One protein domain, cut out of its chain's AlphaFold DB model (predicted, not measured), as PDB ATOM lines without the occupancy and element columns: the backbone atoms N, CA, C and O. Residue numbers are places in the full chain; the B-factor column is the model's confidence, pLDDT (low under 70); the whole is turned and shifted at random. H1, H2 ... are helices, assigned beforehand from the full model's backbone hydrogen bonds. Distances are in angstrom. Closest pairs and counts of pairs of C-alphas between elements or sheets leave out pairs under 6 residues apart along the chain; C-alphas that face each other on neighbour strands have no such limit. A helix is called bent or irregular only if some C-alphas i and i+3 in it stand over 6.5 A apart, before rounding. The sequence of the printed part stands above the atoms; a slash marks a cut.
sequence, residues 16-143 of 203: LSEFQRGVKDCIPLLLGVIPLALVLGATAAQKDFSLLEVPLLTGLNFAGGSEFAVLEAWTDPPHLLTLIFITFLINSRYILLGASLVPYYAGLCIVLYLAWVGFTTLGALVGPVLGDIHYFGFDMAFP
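AT A GLANCE: This is residues 16 to 143 of the 203 residues of the protein "AzlC family protein" of Acinetobacter baumannii 348935 (UniProt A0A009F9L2). Two long helices, bent H1 and H6, run the same way and touch along much of their length; they make the long axis of the model. H2 packs on H6, H3 packs on H1b, and H4 covers H3 on the side away from the long pair, while residues 95 to 101 stand free as they return from H5 to H6. After H6 the short H7 and H8 fold back, with H8 packing on H1b and H3. The printed part has 128 residues with eight named helices, H1 to H8 in chain order, and no named strand: all helix, with packing part aligned, part crossed. It is compact, with a radius of gyration of the C-alphas of 15.5 A and spans of 46 by 32 by 26 A.

IN THESE COORDINATES: Find C-alpha 16 at (-4.684, -25.785, 49.066), where H1, residues 16 to 46, begins. By its hydrogen bonds it was assigned as one helix, but it is bent: C-alphas 25 and 28 are 6.8 A apart. Its arms are H1a, residues 16 to 25, 14.2 A long, and H1b, residues 28 to 46, 29.2 A long. H6, residues 103 to 130, runs 39.6 A from (2.183, -28.535, 50.671); it has a kink of 31 degrees near residue 124 and is only just irregular, with C-alphas 125 and 128 6.9 A apart. Between them come H2, residues 53 to 61, H3, residues 65 to 72, H4, residues 80 to 91 and 16.2 A long, and H5, residues 93 to 96. H7 is residues 133 to 136. H8, residues 138 to 143, is only just irregular, with C-alphas 139 and 142 6.8 A apart, and it ends at C-alpha 143 at (18.416, -50.702, 29.848).

HOW THE PARTS SIT: Start at H1b, which touches H6 at a steep tilt of 39 degrees, the same way; their closest C-alphas, of Ala 42 and Gly 127, are 4.0 A apart. H1a touches residues 103 to 111 of H6, closest at Phe 19 and Gly 107, C-alphas 4.5 A apart. Residues 113 to 124 of H6 touch H2 at a shallow tilt of 25 degrees, opposite ways, with the C-alphas of Pro 55 and Val 117 closest at 5.6 A. H3, the hub, touches H4 in a helical hairpin, closest at the C-alphas of Ser 66 and Thr 87, 5.1 A. It touches H8 too, the C-alphas of Phe 68 and Phe 142 being closest at 6.1 A. H2 and H3 only just touch, and only at the corner, with 3 pairs of C-alphas within 8 A. H5 and H7 touch no helix. Every O i to N i+4 pair is within hydrogen-bond range in H1a, H2, H3 and H4; 13 of 15 are in H1b, 22 of 24 in H6 and 0 of 2 in H8, where 1 of 3 O i to N i+3 pairs is, and H5 and H7 are too short for an i+4 pair.

THE WHOLE: The C-alphas farthest apart, of Ser 17 and Pro 77, lie 48.9 A apart. The printed part has no cut, and no link is long. Look at residues 98 to 101 for pLDDT under 70; the mean of the printed part is 89.1.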
ATOM      1  N   LEU A  16      -3.860 -25.163  50.097       88.00
ATOM      2  CA  LEU A  16      -4.684 -25.785  49.066       88.00
ATOM      3  C   LEU A  16      -4.294 -25.336  47.653       88.00
ATOM      4  O   LEU A  16      -4.202 -26.168  46.754       88.00
ATOM      5  N   SER A  17      -4.045 -24.043  47.437       88.75
ATOM      6  CA  SER A  17      -3.610 -23.552  46.123       88.75
ATOM      7  C   SER A  17      -2.196 -24.013  45.765       88.75
ATOM      8  O   SER A  17      -1.935 -24.311  44.602       88.75
ATOM      9  N   GLU A  18      -1.304 -24.152  46.751       88.69
ATOM     10  CA  GLU A  18       0.027 -24.737  46.548       88.69
ATOM     11  C   GLU A  18      -0.067 -26.233  46.208       88.69
ATOM     12  O   GLU A  18       0.569 -26.688  45.259       88.69
ATOM     13  N   PHE A  19      -0.928 -26.982  46.906       89.38
ATOM     14  CA  PHE A  19      -1.228 -28.379  46.590       89.38
ATOM     15  C   PHE A  19      -1.781 -28.532  45.166       89.38
ATOM     16  O   PHE A  19      -1.274 -29.332  44.382       89.38
ATOM     17  N   GLN A  20      -2.783 -27.730  44.793       90.62
ATOM     18  CA  GLN A  20      -3.365 -27.743  43.447       90.62
ATOM     19  C   GLN A  20      -2.346 -27.377  42.365       90.62
ATOM     20  O   GLN A  20      -2.410 -27.925  41.265       90.62
ATOM     21  N   ARG A  21      -1.409 -26.463  42.655       88.31
ATOM     22  CA  ARG A  21      -0.298 -26.163  41.746       88.31
ATOM     23  C   ARG A  21       0.588 -27.392  41.554       88.31
ATOM     24  O   ARG A  21       0.825 -27.766  40.415       88.31
ATOM     25  N   GLY A  22       0.969 -28.069  42.641       87.75
ATOM     26  CA  GLY A  22       1.725 -29.325  42.577       87.75
ATOM     27  C   GLY A  22       1.031 -30.397  41.731       87.75
ATOM     28  O   GLY A  22       1.658 -31.003  40.869       87.75
ATOM     29  N   VAL A  23      -0.287 -30.565  41.892       91.44
ATOM     30  CA  VAL A  23      -1.095 -31.492  41.074       91.44
ATOM     31  C   VAL A  23      -1.043 -31.137  39.585       91.44
ATOM     32  O   VAL A  23      -0.874 -32.021  38.745       91.44
ATOM     33  N   LYS A  24      -1.197 -29.855  39.232       90.38
ATOM     34  CA  LYS A  24      -1.156 -29.408  37.829       90.38
ATOM     35  C   LYS A  24       0.223 -29.615  37.210       90.38
ATOM     36  O   LYS A  24       0.306 -30.055  36.065       90.38
ATOM     37  N   ASP A  25       1.276 -29.363  37.979       89.88
ATOM     38  CA  ASP A  25       2.657 -29.533  37.530       89.88
ATOM     39  C   ASP A  25       3.006 -31.009  37.271       89.88
ATOM     40  O   ASP A  25       3.887 -31.287  36.463       89.88
ATOM     41  N   CYS A  26       2.281 -31.972  37.861       90.38
ATOM     42  CA  CYS A  26       2.445 -33.397  37.557       90.38
ATOM     43  C   CYS A  26       1.922 -33.816  36.182       90.38
ATOM     44  O   CYS A  26       2.383 -34.829  35.660       90.38
ATOM     45  N   ILE A  27       0.956 -33.100  35.597       91.81
ATOM     46  CA  ILE A  27       0.254 -33.565  34.388       91.81
ATOM     47  C   ILE A  27       1.230 -33.890  33.242       91.81
ATOM     48  O   ILE A  27       1.119 -34.978  32.674       91.81
ATOM     49  N   PRO A  28       2.226 -33.038  32.918       92.25
ATOM     50  CA  PRO A  28       3.206 -33.366  31.887       92.25
ATOM     51  C   PRO A  28       4.093 -34.563  32.256       92.25
ATOM     52  O   PRO A  28       4.471 -35.329  31.373       92.25
ATOM     53  N   LEU A  29       4.405 -34.758  33.544       91.19
ATOM     54  CA  LEU A  29       5.219 -35.887  34.010       91.19
ATOM     55  C   LEU A  29       4.483 -37.219  33.817       91.19
ATOM     56  O   LEU A  29       5.112 -38.220  33.470       91.19
ATOM     57  N   LEU A  30       3.157 -37.236  33.984       94.19
ATOM     58  CA  LEU A  30       2.346 -38.446  33.826       94.19
ATOM     59  C   LEU A  30       2.468 -39.073  32.430       94.19
ATOM     60  O   LEU A  30       2.376 -40.293  32.315       94.19
ATOM     61  N   LEU A  31       2.752 -38.279  31.391       93.31
ATOM     62  CA  LEU A  31       2.979 -38.792  30.035       93.31
ATOM     63  C   LEU A  31       4.167 -39.760  29.955       93.31
ATOM     64  O   LEU A  31       4.135 -40.690  29.156       93.31
ATOM     65  N   GLY A  32       5.198 -39.559  30.781       89.56
ATOM     66  CA  GLY A  32       6.325 -40.487  30.893       89.56
ATOM     67  C   GLY A  32       6.096 -41.579  31.938       89.56
ATOM     68  O   GLY A  32       6.463 -42.731  31.724       89.56
ATOM     69  N   VAL A  33       5.462 -41.230  33.060       92.56
ATOM     70  CA  VAL A  33       5.279 -42.136  34.208       92.56
ATOM     71  C   VAL A  33       4.293 -43.264  33.900       92.56
ATOM     72  O   VAL A  33       4.544 -44.398  34.290       92.56
ATOM     73  N   ILE A  34       3.196 -42.985  33.191       95.56
ATOM     74  CA  ILE A  34       2.141 -43.976  32.934       95.56
ATOM     75  C   ILE A  34       2.636 -45.144  32.066       95.56
ATOM     76  O   ILE A  34       2.499 -46.287  32.506       95.56
ATOM     77  N   PRO A  35       3.229 -44.923  30.872       92.38
ATOM     78  CA  PRO A  35       3.749 -46.026  30.065       92.38
ATOM     79  C   PRO A  35       4.819 -46.819  30.813       92.38
ATOM     80  O   PRO A  35       4.848 -48.042  30.745       92.38
ATOM     81  N   LEU A  36       5.661 -46.119  31.573       92.06
ATOM     82  CA  LEU A  36       6.715 -46.734  32.361       92.06
ATOM     83  C   LEU A  36       6.159 -47.667  33.447       92.06
ATOM     84  O   LEU A  36       6.600 -48.806  33.570       92.06
ATOM     85  N   ALA A  37       5.167 -47.195  34.201       95.56
ATOM     86  CA  ALA A  37       4.478 -47.972  35.222       95.56
ATOM     87  C   ALA A  37       3.809 -49.219  34.619       95.56
ATOM     88  O   ALA A  37       3.965 -50.319  35.145       95.56
ATOM     89  N   LEU A  38       3.133 -49.068  33.476       94.75
ATOM     90  CA  LEU A  38       2.505 -50.183  32.764       94.75
ATOM     91  C   LEU A  38       3.518 -51.262  32.359       94.75
ATOM     92  O   LEU A  38       3.252 -52.444  32.564       94.75
ATOM     93  N   VAL A  39       4.673 -50.859  31.820       92.75
ATOM     94  CA  VAL A  39       5.748 -51.787  31.441       92.75
ATOM     95  C   VAL A  39       6.261 -52.542  32.661       92.75
ATOM     96  O   VAL A  39       6.304 -53.766  32.626       92.75
ATOM     97  N   LEU A  40       6.566 -51.843  33.760       94.25
ATOM     98  CA  LEU A  40       7.033 -52.482  34.993       94.25
ATOM     99  C   LEU A  40       6.037 -53.531  35.502       94.25
ATOM    100  O   LEU A  40       6.425 -54.639  35.861       94.25
ATOM    101  N   GLY A  41       4.750 -53.180  35.518       95.06
ATOM    102  CA  GLY A  41       3.680 -54.082  35.924       95.06
ATOM    103  C   GLY A  41       3.589 -55.325  35.046       95.06
ATOM    104  O   GLY A  41       3.519 -56.440  35.558       95.06
ATOM    105  N   ALA A  42       3.622 -55.138  33.724       93.56
ATOM    106  CA  ALA A  42       3.573 -56.241  32.773       93.56
ATOM    107  C   ALA A  42       4.782 -57.177  32.932       93.56
ATOM    108  O   ALA A  42       4.606 -58.393  32.966       93.56
ATOM    109  N   THR A  43       5.983 -56.622  33.114       92.25
ATOM    110  CA  THR A  43       7.201 -57.392  33.399       92.25
ATOM    111  C   THR A  43       7.098 -58.147  34.724       92.25
ATOM    112  O   THR A  43       7.483 -59.311  34.792       92.25
ATOM    113  N   ALA A  44       6.536 -57.538  35.772       93.94
ATOM    114  CA  ALA A  44       6.349 -58.212  37.058       93.94
ATOM    115  C   ALA A  44       5.425 -59.433  36.935       93.94
ATOM    116  O   ALA A  44       5.739 -60.495  37.470       93.94
ATOM    117  N   ALA A  45       4.330 -59.313  36.178       92.88
ATOM    118  CA  ALA A  45       3.404 -60.420  35.946       92.88
ATOM    119  C   ALA A  45       4.056 -61.608  35.216       92.88
ATOM    120  O   ALA A  45       3.684 -62.749  35.460       92.88
ATOM    121  N   GLN A  46       5.053 -61.362  34.357       89.25
ATOM    122  CA  GLN A  46       5.828 -62.431  33.717       89.25
ATOM    123  C   GLN A  46       6.844 -63.107  34.636       89.25
ATOM    124  O   GLN A  46       7.296 -64.210  34.349       89.25
ATOM    125  N   LYS A  47       7.211 -62.449  35.735       90.19
ATOM    126  CA  LYS A  47       8.068 -63.001  36.790       90.19
ATOM    127  C   LYS A  47       7.245 -63.691  37.886       90.19
ATOM    128  O   LYS A  47       7.726 -63.820  39.008       90.19
ATOM    129  N   ASP A  48       6.004 -64.069  37.571       90.94
ATOM    130  CA  ASP A  48       5.044 -64.733  38.460       90.94
ATOM    131  C   ASP A  48       4.684 -63.944  39.734       90.94
ATOM    132  O   ASP A  48       4.168 -64.512  40.699       90.94
ATOM    133  N   PHE A  49       4.895 -62.620  39.747       93.81
ATOM    134  CA  PHE A  49       4.412 -61.788  40.849       93.81
ATOM    135  C   PHE A  49       2.885 -61.758  40.856       93.81
ATOM    136  O   PHE A  49       2.231 -61.467  39.850       93.81
ATOM    137  N   SER A  50       2.304 -61.983  42.027       93.50
ATOM    138  CA  SER A  50       0.869 -61.871  42.234       93.50
ATOM    139  C   SER A  50       0.388 -60.420  42.171       93.50
ATOM    140  O   SER A  50       1.120 -59.457  42.414       93.50
ATOM    141  N   LEU A  51      -0.918 -60.266  41.945       91.75
ATOM    142  CA  LEU A  51      -1.587 -58.967  41.911       91.75
ATOM    143  C   LEU A  51      -1.461 -58.173  43.224       91.75
ATOM    144  O   LEU A  51      -1.634 -56.958  43.219       91.75
ATOM    145  N   LEU A  52      -1.175 -58.841  44.345       95.00
ATOM    146  CA  LEU A  52      -0.936 -58.184  45.629       95.00
ATOM    147  C   LEU A  52       0.539 -57.797  45.808       95.00
ATOM    148  O   LEU A  52       0.832 -56.748  46.376       95.00
ATOM    149  N   GLU A  53       1.469 -58.608  45.310       95.06
ATOM    150  CA  GLU A  53       2.904 -58.344  45.449       95.06
ATOM    151  C   GLU A  53       3.351 -57.135  44.625       95.06
ATOM    152  O   GLU A  53       4.187 -56.370  45.096       95.06
ATOM    153  N   VAL A  54       2.763 -56.892  43.450       96.44
ATOM    154  CA  VAL A  54       3.101 -55.731  42.601       96.44
ATOM    155  C   VAL A  54       2.833 -54.375  43.281       96.44
ATOM    156  O   VAL A  54       3.760 -53.557  43.357       96.44
ATOM    157  N   PRO A  55       1.625 -54.079  43.803       95.94
ATOM    158  CA  PRO A  55       1.380 -52.828  44.516       95.94
ATOM    159  C   PRO A  55       2.148 -52.742  45.839       95.94
ATOM    160  O   PRO A  55       2.508 -51.641  46.245       95.94
ATOM    161  N   LEU A  56       2.447 -53.867  46.501       95.88
ATOM    162  CA  LEU A  56       3.305 -53.861  47.692       95.88
ATOM    163  C   LEU A  56       4.752 -53.499  47.344       95.88
ATOM    164  O   LEU A  56       5.327 -52.625  47.986       95.88
ATOM    165  N   LEU A  57       5.320 -54.117  46.305       94.19
ATOM    166  CA  LEU A  57       6.666 -53.837  45.810       94.19
ATOM    167  C   LEU A  57       6.802 -52.363  45.418       94.19
ATOM    168  O   LEU A  57       7.687 -51.665  45.907       94.19
ATOM    169  N   THR A  58       5.905 -51.885  44.557       95.75
ATOM    170  CA  THR A  58       5.980 -50.534  43.976       95.75
ATOM    171  C   THR A  58       5.515 -49.443  44.942       95.75
ATOM    172  O   THR A  58       6.023 -48.326  44.895       95.75
ATOM    173  N   GLY A  59       4.594 -49.754  45.858       94.62
ATOM    174  CA  GLY A  59       4.125 -48.825  46.885       94.62
ATOM    175  C   GLY A  59       5.106 -48.653  48.043       94.62
ATOM    176  O   GLY A  59       5.321 -47.533  48.497       94.62
ATOM    177  N   LEU A  60       5.737 -49.736  48.515       92.38
ATOM    178  CA  LEU A  60       6.715 -49.655  49.608       92.38
ATOM    179  C   LEU A  60       8.082 -49.149  49.140       92.38
ATOM    180  O   LEU A  60       8.752 -48.448  49.897       92.38
ATOM    181  N   ASN A  61       8.508 -49.499  47.923       93.12
ATOM    182  CA  ASN A  61       9.791 -49.044  47.385       93.12
ATOM    183  C   ASN A  61       9.691 -47.631  46.789       93.12
ATOM    184  O   ASN A  61      10.574 -46.810  47.027       93.12
ATOM    185  N   PHE A  62       8.620 -47.352  46.034       91.12
ATOM    186  CA  PHE A  62       8.332 -46.086  45.349       91.12
ATOM    187  C   PHE A  62       9.580 -45.393  44.777       91.12
ATOM    188  O   PHE A  62       9.868 -44.220  45.031       91.12
ATOM    189  N   ALA A  63      10.359 -46.152  44.011       87.56
ATOM    190  CA  ALA A  63      11.671 -45.712  43.548       87.56
ATOM    191  C   ALA A  63      11.858 -45.814  42.035       87.56
ATOM    192  O   ALA A  63      12.785 -45.206  41.490       87.56
ATOM    193  N   GLY A  64      11.016 -46.582  41.346       88.62
ATOM    194  CA  GLY A  64      11.092 -46.823  39.910       88.62
ATOM    195  C   GLY A  64      12.350 -47.571  39.471       88.62
ATOM    196  O   GLY A  64      12.296 -48.753  39.160       88.62
ATOM    197  N   GLY A  65      13.508 -46.908  39.466       89.19
ATOM    198  CA  GLY A  65      14.764 -47.478  38.970       89.19
ATOM    199  C   GLY A  65      15.197 -48.769  39.674       89.19
ATOM    200  O   GLY A  65      15.640 -49.696  39.005       89.19
ATOM    201  N   SER A  66      15.052 -48.860  41.002       92.00
ATOM    202  CA  SER A  66      15.385 -50.095  41.729       92.00
ATOM    203  C   SER A  66      14.343 -51.190  41.528       92.00
ATOM    204  O   SER A  66      14.702 -52.356  41.575       92.00
ATOM    205  N   GLU A  67      13.086 -50.843  41.248       94.62
ATOM    206  CA  GLU A  67      12.018 -51.815  40.990       94.62
ATOM    207  C   GLU A  67      12.271 -52.545  39.671       94.62
ATOM    208  O   GLU A  67      12.261 -53.772  39.643       94.62
ATOM    209  N   PHE A  68      12.618 -51.808  38.611       92.12
ATOM    210  CA  PHE A  68      13.067 -52.420  37.361       92.12
ATOM    211  C   PHE A  68      14.330 -53.264  37.556       92.12
ATOM    212  O   PHE A  68      14.375 -54.407  37.116       92.12
ATOM    213  N   ALA A  69      15.340 -52.735  38.256       90.50
ATOM    214  CA  ALA A  69      16.577 -53.474  38.503       90.50
ATOM    215  C   ALA A  69      16.334 -54.780  39.281       90.50
ATOM    216  O   ALA A  69      16.994 -55.782  39.018       90.50
ATOM    217  N   VAL A  70      15.392 -54.773  40.229       92.12
ATOM    218  CA  VAL A  70      15.001 -55.952  41.009       92.12
ATOM    219  C   VAL A  70      14.272 -56.975  40.145       92.12
ATOM    220  O   VAL A  70      14.608 -58.149  40.252       92.12
ATOM    221  N   LEU A  71      13.331 -56.566  39.286       91.62
ATOM    222  CA  LEU A  71      12.633 -57.495  38.386       91.62
ATOM    223  C   LEU A  71      13.583 -58.137  37.365       91.62
ATOM    224  O   LEU A  71      13.492 -59.337  37.109       91.62
ATOM    225  N   GLU A  72      14.533 -57.365  36.833       88.81
ATOM    226  CA  GLU A  72      15.577 -57.876  35.937       88.81
ATOM    227  C   GLU A  72      16.521 -58.848  36.655       88.81
ATOM    228  O   GLU A  72      16.881 -59.896  36.121       88.81
ATOM    229  N   ALA A  73      16.887 -58.538  37.901       89.31
ATOM    230  CA  ALA A  73      17.740 -59.384  38.729       89.31
ATOM    231  C   ALA A  73      16.982 -60.520  39.448       89.31
ATOM    232  O   ALA A  73      17.596 -61.237  40.246       89.31
ATOM    233  N   TRP A  74      15.675 -60.676  39.216       90.06
ATOM    234  CA  TRP A  74      14.841 -61.644  39.924       90.06
ATOM    235  C   TRP A  74      15.125 -63.073  39.453       90.06
ATOM    236  O   TRP A  74      15.110 -63.362  38.254       90.06
ATOM    237  N   THR A  75      15.355 -63.969  40.411       88.56
ATOM    238  CA  THR A  75      15.637 -65.396  40.206       88.56
ATOM    239  C   THR A  75      14.714 -66.240  41.077       88.56
ATOM    240  O   THR A  75      14.220 -65.751  42.092       88.56
ATOM    241  N   ASP A  76      14.526 -67.511  40.724       85.12
ATOM    242  CA  ASP A  76      13.839 -68.487  41.575       85.12
ATOM    243  C   ASP A  76      14.819 -69.603  42.010       85.12
ATOM    244  O   ASP A  76      15.261 -70.380  41.156       85.12
ATOM    245  N   PRO A  77      15.232 -69.671  43.297       86.69
ATOM    246  CA  PRO A  77      14.870 -68.767  44.395       86.69
ATOM    247  C   PRO A  77      15.588 -67.400  44.321       86.69
ATOM    248  O   PRO A  77      16.676 -67.294  43.738       86.69
ATOM    249  N   PRO A  78      15.036 -66.340  44.945       88.06
ATOM    250  CA  PRO A  78      15.599 -64.996  44.863       88.06
ATOM    251  C   PRO A  78      16.865 -64.832  45.714       88.06
ATOM    252  O   PRO A  78      16.905 -65.163  46.902       88.06
ATOM    253  N   HIS A  79      17.898 -64.218  45.133       90.00
ATOM    254  CA  HIS A  79      19.115 -63.820  45.848       90.00
ATOM    255  C   HIS A  79      18.885 -62.550  46.689       90.00
ATOM    256  O   HIS A  79      19.316 -61.454  46.327       90.00
ATOM    257  N   LEU A  80      18.208 -62.694  47.835       90.44
ATOM    258  CA  LEU A  80      17.726 -61.575  48.661       90.44
ATOM    259  C   LEU A  80      18.797 -60.531  49.001       90.44
ATOM    260  O   LEU A  80      18.537 -59.338  48.879       90.44
ATOM    261  N   LEU A  81      20.006 -60.954  49.392       89.38
ATOM    262  CA  LEU A  81      21.088 -60.014  49.714       89.38
ATOM    263  C   LEU A  81      21.433 -59.124  48.518       89.38
ATOM    264  O   LEU A  81      21.551 -57.911  48.669       89.38
ATOM    265  N   THR A  82      21.539 -59.705  47.323       87.69
ATOM    266  CA  THR A  82      21.819 -58.958  46.096       87.69
ATOM    267  C   THR A  82      20.710 -57.949  45.807       87.69
ATOM    268  O   THR A  82      21.008 -56.784  45.569       87.69
ATOM    269  N   LEU A  83      19.439 -58.350  45.910       91.94
ATOM    270  CA  LEU A  83      18.291 -57.460  45.679       91.94
ATOM    271  C   LEU A  83      18.222 -56.306  46.694       91.94
ATOM    272  O   LEU A  83      17.953 -55.163  46.316       91.94
ATOM    273  N   ILE A  84      18.522 -56.582  47.968       92.50
ATOM    274  CA  ILE A  84      18.611 -55.567  49.028       92.50
ATOM    275  C   ILE A  84      19.708 -54.555  48.695       92.50
ATOM    276  O   ILE A  84      19.462 -53.350  48.740       92.50
ATOM    277  N   PHE A  85      20.900 -55.021  48.315       91.81
ATOM    278  CA  PHE A  85      22.007 -54.134  47.962       91.81
ATOM    279  C   PHE A  85      21.729 -53.311  46.701       91.81
ATOM    280  O   PHE A  85      22.017 -52.117  46.697       91.81
ATOM    281  N   ILE A  86      21.133 -53.907  45.662       91.00
ATOM    282  CA  ILE A  86      20.706 -53.191  44.449       91.00
ATOM    283  C   ILE A  86      19.747 -52.061  44.823       91.00
ATOM    284  O   ILE A  86      19.964 -50.907  44.445       91.00
ATOM    285  N   THR A  87      18.721 -52.379  45.612       92.50
ATOM    286  CA  THR A  87      17.713 -51.407  46.043       92.50
ATOM    287  C   THR A  87      18.348 -50.289  46.860       92.50
ATOM    288  O   THR A  87      18.151 -49.117  46.550       92.50
ATOM    289  N   PHE A  88      19.167 -50.636  47.854       91.81
ATOM    290  CA  PHE A  88      19.868 -49.675  48.700       91.81
ATOM    291  C   PHE A  88      20.767 -48.734  47.890       91.81
ATOM    292  O   PHE A  88      20.672 -47.516  48.034       91.81
ATOM    293  N   LEU A  89      21.610 -49.279  47.008       89.06
ATOM    294  CA  LEU A  89      22.555 -48.489  46.219       89.06
ATOM    295  C   LEU A  89      21.833 -47.528  45.276       89.06
ATOM    296  O   LEU A  89      22.164 -46.343  45.241       89.06
ATOM    297  N   ILE A  90      20.810 -48.004  44.565       88.94
ATOM    298  CA  ILE A  90      20.030 -47.179  43.637       88.94
ATOM    299  C   ILE A  90      19.226 -46.105  44.386       88.94
ATOM    300  O   ILE A  90      19.126 -44.968  43.912       88.94
ATOM    301  N   ASN A  91      18.663 -46.442  45.551       91.44
ATOM    302  CA  ASN A  91      17.840 -45.528  46.346       91.44
ATOM    303  C   ASN A  91      18.669 -44.553  47.190       91.44
ATOM    304  O   ASN A  91      18.136 -43.526  47.602       91.44
ATOM    305  N   SER A  92      19.965 -44.803  47.407       87.75
ATOM    306  CA  SER A  92      20.854 -43.903  48.161       87.75
ATOM    307  C   SER A  92      20.852 -42.459  47.633       87.75
ATOM    308  O   SER A  92      21.057 -41.524  48.403       87.75
ATOM    309  N   ARG A  93      20.493 -42.246  46.357       83.44
ATOM    310  CA  ARG A  93      20.248 -40.914  45.775       83.44
ATOM    311  C   ARG A  93      19.252 -40.072  46.578       83.44
ATOM    312  O   ARG A  93      19.382 -38.854  46.611       83.44
ATOM    313  N   TYR A  94      18.281 -40.695  47.248       83.50
ATOM    314  CA  TYR A  94      17.301 -39.988  48.069       83.50
ATOM    315  C   TYR A  94      17.913 -39.376  49.333       83.50
ATOM    316  O   TYR A  94      17.399 -38.370  49.810       83.50
ATOM    317  N   ILE A  95      19.038 -39.908  49.828       82.81
ATOM    318  CA  ILE A  95      19.785 -39.331  50.960       82.81
ATOM    319  C   ILE A  95      20.302 -37.934  50.592       82.81
ATOM    320  O   ILE A  95      20.273 -37.022  51.413       82.81
ATOM    321  N   LEU A  96      20.731 -37.755  49.339       75.31
ATOM    322  CA  LEU A  96      21.227 -36.477  48.825       75.31
ATOM    323  C   LEU A  96      20.092 -35.490  48.511       75.31
ATOM    324  O   LEU A  96      20.295 -34.281  48.561       75.31
ATOM    325  N   LEU A  97      18.896 -35.996  48.197       73.25
ATOM    326  CA  LEU A  97      17.738 -35.211  47.750       73.25
ATOM    327  C   LEU A  97      16.869 -34.679  48.906       73.25
ATOM    328  O   LEU A  97      15.680 -34.447  48.702       73.25
ATOM    329  N   GLY A  98      17.445 -34.489  50.101       61.91
ATOM    330  CA  GLY A  98      16.762 -34.105  51.345       61.91
ATOM    331  C   GLY A  98      15.557 -33.173  51.146       61.91
ATOM    332  O   GLY A  98      15.709 -31.984  50.871       61.91
ATOM    333  N   ALA A  99      14.351 -33.730  51.271       61.66
ATOM    334  CA  ALA A  99      13.119 -33.021  50.956       61.66
ATOM    335  C   ALA A  99      12.635 -32.172  52.141       61.66
ATOM    336  O   ALA A  99      12.406 -32.679  53.240       61.66
ATOM    337  N   SER A 100      12.400 -30.882  51.900       61.38
ATOM    338  CA  SER A 100      11.576 -30.037  52.763       61.38
ATOM    339  C   SER A 100      10.090 -30.300  52.469       61.38
ATOM    340  O   SER A 100       9.628 -30.133  51.340       61.38
ATOM    341  N   LEU A 101       9.313 -30.743  53.469       61.44
ATOM    342  CA  LEU A 101       7.877 -31.014  53.304       61.44
ATOM    343  C   LEU A 101       7.076 -29.704  53.215       61.44
ATOM    344  O   LEU A 101       6.669 -29.134  54.224       61.44
ATOM    345  N   VAL A 102       6.822 -29.249  51.989       79.81
ATOM    346  CA  VAL A 102       5.928 -28.118  51.683       79.81
ATOM    347  C   VAL A 102       4.646 -28.659  51.024       79.81
ATOM    348  O   VAL A 102       4.741 -29.601  50.235       79.81
ATOM    349  N   PRO A 103       3.448 -28.083  51.274       79.50
ATOM    350  CA  PRO A 103       2.183 -28.535  50.671       79.50
ATOM    351  C   PRO A 103       2.197 -28.705  49.142       79.50
ATOM    352  O   PRO A 103       1.529 -29.590  48.613       79.50
ATOM    353  N   TYR A 104       3.004 -27.908  48.435       82.31
ATOM    354  CA  TYR A 104       3.274 -28.071  47.004       82.31
ATOM    355  C   TYR A 104       3.840 -29.462  46.657       82.31
ATOM    356  O   TYR A 104       3.303 -30.153  45.790       82.31
ATOM    357  N   TYR A 105       4.876 -29.908  47.378       83.19
ATOM    358  CA  TYR A 105       5.486 -31.224  47.176       83.19
ATOM    359  C   TYR A 105       4.539 -32.361  47.556       83.19
ATOM    360  O   TYR A 105       4.578 -33.408  46.925       83.19
ATOM    361  N   ALA A 106       3.648 -32.162  48.533       84.56
ATOM    362  CA  ALA A 106       2.640 -33.166  48.871       84.56
ATOM    363  C   ALA A 106       1.683 -33.432  47.693       84.56
ATOM    364  O   ALA A 106       1.424 -34.589  47.369       84.56
ATOM    365  N   GLY A 107       1.209 -32.376  47.018       83.69
ATOM    366  CA  GLY A 107       0.389 -32.507  45.808       83.69
ATOM    367  C   GLY A 107       1.121 -33.230  44.683       83.69
ATOM    368  O   GLY A 107       0.555 -34.122  44.055       83.69
ATOM    369  N   LEU A 108       2.402 -32.905  44.500       86.31
ATOM    370  CA  LEU A 108       3.255 -33.556  43.514       86.31
ATOM    371  C   LEU A 108       3.431 -35.061  43.807       86.31
ATOM    372  O   LEU A 108       3.165 -35.917  42.963       86.31
ATOM    373  N   CYS A 109       3.857 -35.394  45.026       88.88
ATOM    374  CA  CYS A 109       4.179 -36.760  45.426       88.88
ATOM    375  C   CYS A 109       2.950 -37.668  45.440       88.88
ATOM    376  O   CYS A 109       3.047 -38.802  44.990       88.88
ATOM    377  N   ILE A 110       1.795 -37.189  45.915       91.06
ATOM    378  CA  ILE A 110       0.579 -38.013  45.996       91.06
ATOM    379  C   ILE A 110       0.091 -38.406  44.602       91.06
ATOM    380  O   ILE A 110      -0.235 -39.569  44.378       91.06
ATOM    381  N   VAL A 111       0.063 -37.467  43.651       93.12
ATOM    382  CA  VAL A 111      -0.378 -37.764  42.279       93.12
ATOM    383  C   VAL A 111       0.555 -38.771  41.619       93.12
ATOM    384  O   VAL A 111       0.084 -39.750  41.045       93.12
ATOM    385  N   LEU A 112       1.869 -38.561  41.736       93.62
ATOM    386  CA  LEU A 112       2.857 -39.477  41.175       93.62
ATOM    387  C   LEU A 112       2.813 -40.850  41.847       93.62
ATOM    388  O   LEU A 112       2.888 -41.849  41.144       93.62
ATOM    389  N   TYR A 113       2.632 -40.913  43.166       94.88
ATOM    390  CA  TYR A 113       2.502 -42.165  43.912       94.88
ATOM    391  C   TYR A 113       1.284 -42.974  43.469       94.88
ATOM    392  O   TYR A 113       1.407 -44.147  43.120       94.88
ATOM    393  N   LEU A 114       0.109 -42.340  43.430       95.88
ATOM    394  CA  LEU A 114      -1.126 -43.007  43.026       95.88
ATOM    395  C   LEU A 114      -1.077 -43.445  41.563       95.88
ATOM    396  O   LEU A 114      -1.512 -44.550  41.245       95.88
ATOM    397  N   ALA A 115      -0.528 -42.606  40.680       96.50
ATOM    398  CA  ALA A 115      -0.321 -42.980  39.289       96.50
ATOM    399  C   ALA A 115       0.662 -44.149  39.174       96.50
ATOM    400  O   ALA A 115       0.373 -45.106  38.466       96.50
ATOM    401  N   TRP A 116       1.783 -44.108  39.895       97.19
ATOM    402  CA  TRP A 116       2.785 -45.167  39.873       97.19
ATOM    403  C   TRP A 116       2.178 -46.505  40.276       97.19
ATOM    404  O   TRP A 116       2.086 -47.402  39.448       97.19
ATOM    405  N   VAL A 117       1.656 -46.606  41.499       97.69
ATOM    406  CA  VAL A 117       1.084 -47.852  42.032       97.69
ATOM    407  C   VAL A 117      -0.137 -48.306  41.225       97.69
ATOM    408  O   VAL A 117      -0.321 -49.498  40.974       97.69
ATOM    409  N   GLY A 118      -0.987 -47.371  40.794       97.62
ATOM    410  CA  GLY A 118      -2.189 -47.684  40.024       97.62
ATOM    411  C   GLY A 118      -1.870 -48.254  38.643       97.62
ATOM    412  O   GLY A 118      -2.408 -49.295  38.268       97.62
ATOM    413  N   PHE A 119      -0.976 -47.606  37.891       97.94
ATOM    414  CA  PHE A 119      -0.622 -48.050  36.545       97.94
ATOM    415  C   PHE A 119       0.341 -49.241  36.541       97.94
ATOM    416  O   PHE A 119       0.253 -50.046  35.619       97.94
ATOM    417  N   THR A 120       1.182 -49.437  37.562       97.19
ATOM    418  CA  THR A 120       1.943 -50.693  37.708       97.19
ATOM    419  C   THR A 120       1.009 -51.863  37.979       97.19
ATOM    420  O   THR A 120       1.111 -52.900  37.331       97.19
ATOM    421  N   THR A 121       0.021 -51.684  38.855       97.25
ATOM    422  CA  THR A 121      -0.995 -52.714  39.106       97.25
ATOM    423  C   THR A 121      -1.822 -52.994  37.849       97.25
ATOM    424  O   THR A 121      -2.057 -54.152  37.509       97.25
ATOM    425  N   LEU A 122      -2.219 -51.955  37.105       97.50
ATOM    426  CA  LEU A 122      -2.915 -52.117  35.825       97.50
ATOM    427  C   LEU A 122      -2.044 -52.845  34.790       97.50
ATOM    428  O   LEU A 122      -2.540 -53.710  34.073       97.50
ATOM    429  N   GLY A 123      -0.750 -52.530  34.738       95.19
ATOM    430  CA  GLY A 123       0.223 -53.218  33.897       95.19
ATOM    431  C   GLY A 123       0.315 -54.701  34.235       95.19
ATOM    432  O   GLY A 123       0.294 -55.526  33.334       95.19
ATOM    433  N   ALA A 124       0.322 -55.053  35.523       95.62
ATOM    434  CA  ALA A 124       0.330 -56.445  35.964       95.62
ATOM    435  C   ALA A 124      -0.978 -57.185  35.648       95.62
ATOM    436  O   ALA A 124      -0.955 -58.370  35.331       95.62
ATOM    437  N   LEU A 125      -2.119 -56.488  35.679       95.44
ATOM    438  CA  LEU A 125      -3.414 -57.049  35.279       95.44
ATOM    439  C   LEU A 125      -3.498 -57.332  33.776       95.44
ATOM    440  O   LEU A 125      -4.045 -58.353  33.367       95.44
ATOM    441  N   VAL A 126      -3.000 -56.408  32.954       93.50
ATOM    442  CA  VAL A 126      -3.117 -56.481  31.489       93.50
ATOM    443  C   VAL A 126      -1.948 -57.243  30.862       93.50
ATOM    444  O   VAL A 126      -2.118 -57.841  29.805       93.50
ATOM    445  N   GLY A 127      -0.783 -57.277  31.510       90.50
ATOM    446  CA  GLY A 127       0.441 -57.921  31.029       90.50
ATOM    447  C   GLY A 127       0.230 -59.350  30.521       90.50
ATOM    448  O   GLY A 127       0.572 -59.616  29.371       90.50
ATOM    449  N   PRO A 128      -0.425 -60.245  31.288       90.38
ATOM    450  CA  PRO A 128      -0.714 -61.606  30.834       90.38
ATOM    451  C   PRO A 128      -1.580 -61.678  29.566       90.38
ATOM    452  O   PRO A 128      -1.465 -62.625  28.792       90.38
ATOM    453  N   VAL A 129      -2.435 -60.677  29.320       91.25
ATOM    454  CA  VAL A 129      -3.291 -60.600  28.119       91.25
ATOM    455  C   VAL A 129      -2.466 -60.314  26.862       91.25
ATOM    456  O   VAL A 129      -2.854 -60.722  25.768       91.25
ATOM    457  N   LEU A 130      -1.318 -59.646  27.005       85.88
ATOM    458  CA  LEU A 130      -0.394 -59.361  25.902       85.88
ATOM    459  C   LEU A 130       0.407 -60.600  25.467       85.88
ATOM    460  O   LEU A 130       1.073 -60.561  24.434       85.88
ATOM    461  N   GLY A 131       0.313 -61.702  26.219       85.88
ATOM    462  CA  GLY A 131       1.072 -62.918  25.974       85.88
ATOM    463  C   GLY A 131       2.552 -62.723  26.285       85.88
ATOM    464  O   GLY A 131       2.925 -62.167  27.320       85.88
ATOM    465  N   ASP A 132       3.405 -63.206  25.392       84.06
ATOM    466  CA  ASP A 132       4.846 -63.066  25.542       84.06
ATOM    467  C   ASP A 132       5.292 -61.640  25.162       84.06
ATOM    468  O   ASP A 132       5.398 -61.278  23.986       84.06
ATOM    469  N   ILE A 133       5.534 -60.807  26.178       82.69
ATOM    470  CA  ILE A 133       5.973 -59.423  26.004       82.69
ATOM    471  C   ILE A 133       7.445 -59.294  25.571       82.69
ATOM    472  O   ILE A 133       7.839 -58.205  25.140       82.69
ATOM    473  N   HIS A 134       8.236 -60.379  25.600       80.12
ATOM    474  CA  HIS A 134       9.628 -60.378  25.134       80.12
ATOM    475  C   HIS A 134       9.707 -59.955  23.657       80.12
ATOM    476  O   HIS A 134      10.572 -59.171  23.264       80.12
ATOM    477  N   TYR A 135       8.730 -60.364  22.834       79.94
ATOM    478  CA  TYR A 135       8.644 -59.974  21.418       79.94
ATOM    479  C   TYR A 135       8.440 -58.472  21.199       79.94
ATOM    480  O   TYR A 135       8.829 -57.941  20.158       79.94
ATOM    481  N   PHE A 136       7.839 -57.777  22.164       82.31
ATOM    482  CA  PHE A 136       7.623 -56.334  22.098       82.31
ATOM    483  C   PHE A 136       8.829 -55.536  22.617       82.31
ATOM    484  O   PHE A 136       8.799 -54.306  22.598       82.31
ATOM    485  N   GLY A 137       9.896 -56.213  23.061       80.88
ATOM    486  CA  GLY A 137      11.121 -55.579  23.550       80.88
ATOM    487  C   GLY A 137      10.984 -54.960  24.940       80.88
ATOM    488  O   GLY A 137      11.752 -54.063  25.285       80.88
ATOM    489  N   PHE A 138      10.019 -55.414  25.742       81.50
ATOM    490  CA  PHE A 138       9.790 -54.898  27.097       81.50
ATOM    491  C   PHE A 138      10.984 -55.156  28.031       81.50
ATOM    492  O   PHE A 138      11.273 -54.306  28.868       81.50
ATOM    493  N   ASP A 139      11.756 -56.225  27.819       79.56
ATOM    494  CA  ASP A 139      12.999 -56.498  28.572       79.56
ATOM    495  C   ASP A 139      14.066 -55.424  28.345       79.56
ATOM    496  O   ASP A 139      14.914 -55.143  29.188       79.56
ATOM    497  N   MET A 140      14.014 -54.767  27.183       84.50
ATOM    498  CA  MET A 140      14.930 -53.682  26.860       84.50
ATOM    499  C   MET A 140      14.494 -52.354  27.472       84.50
ATOM    500  O   MET A 140      15.262 -51.395  27.401       84.50
ATOM    501  N   ALA A 141      13.314 -52.268  28.094       81.12
ATOM    502  CA  ALA A 141      12.817 -51.022  28.660       81.12
ATOM    503  C   ALA A 141      13.761 -50.483  29.738       81.12
ATOM    504  O   ALA A 141      14.173 -49.326  29.657       81.12
ATOM    505  N   PHE A 142      14.172 -51.312  30.703       80.88
ATOM    506  CA  PHE A 142      15.057 -50.867  31.780       80.88
ATOM    507  C   PHE A 142      16.436 -50.394  31.276       80.88
ATOM    508  O   PHE A 142      16.800 -49.245  31.563       80.88
ATOM    509  N   PRO A 143      17.183 -51.179  30.469       83.56
ATOM    510  CA  PRO A 143      18.416 -50.702  29.848       83.56
ATOM    511  C   PRO A 143      18.213 -49.445  28.993       83.56
ATOM    512  O   PRO A 143      19.009 -48.511  29.081       83.56
TER     513      PRO A 143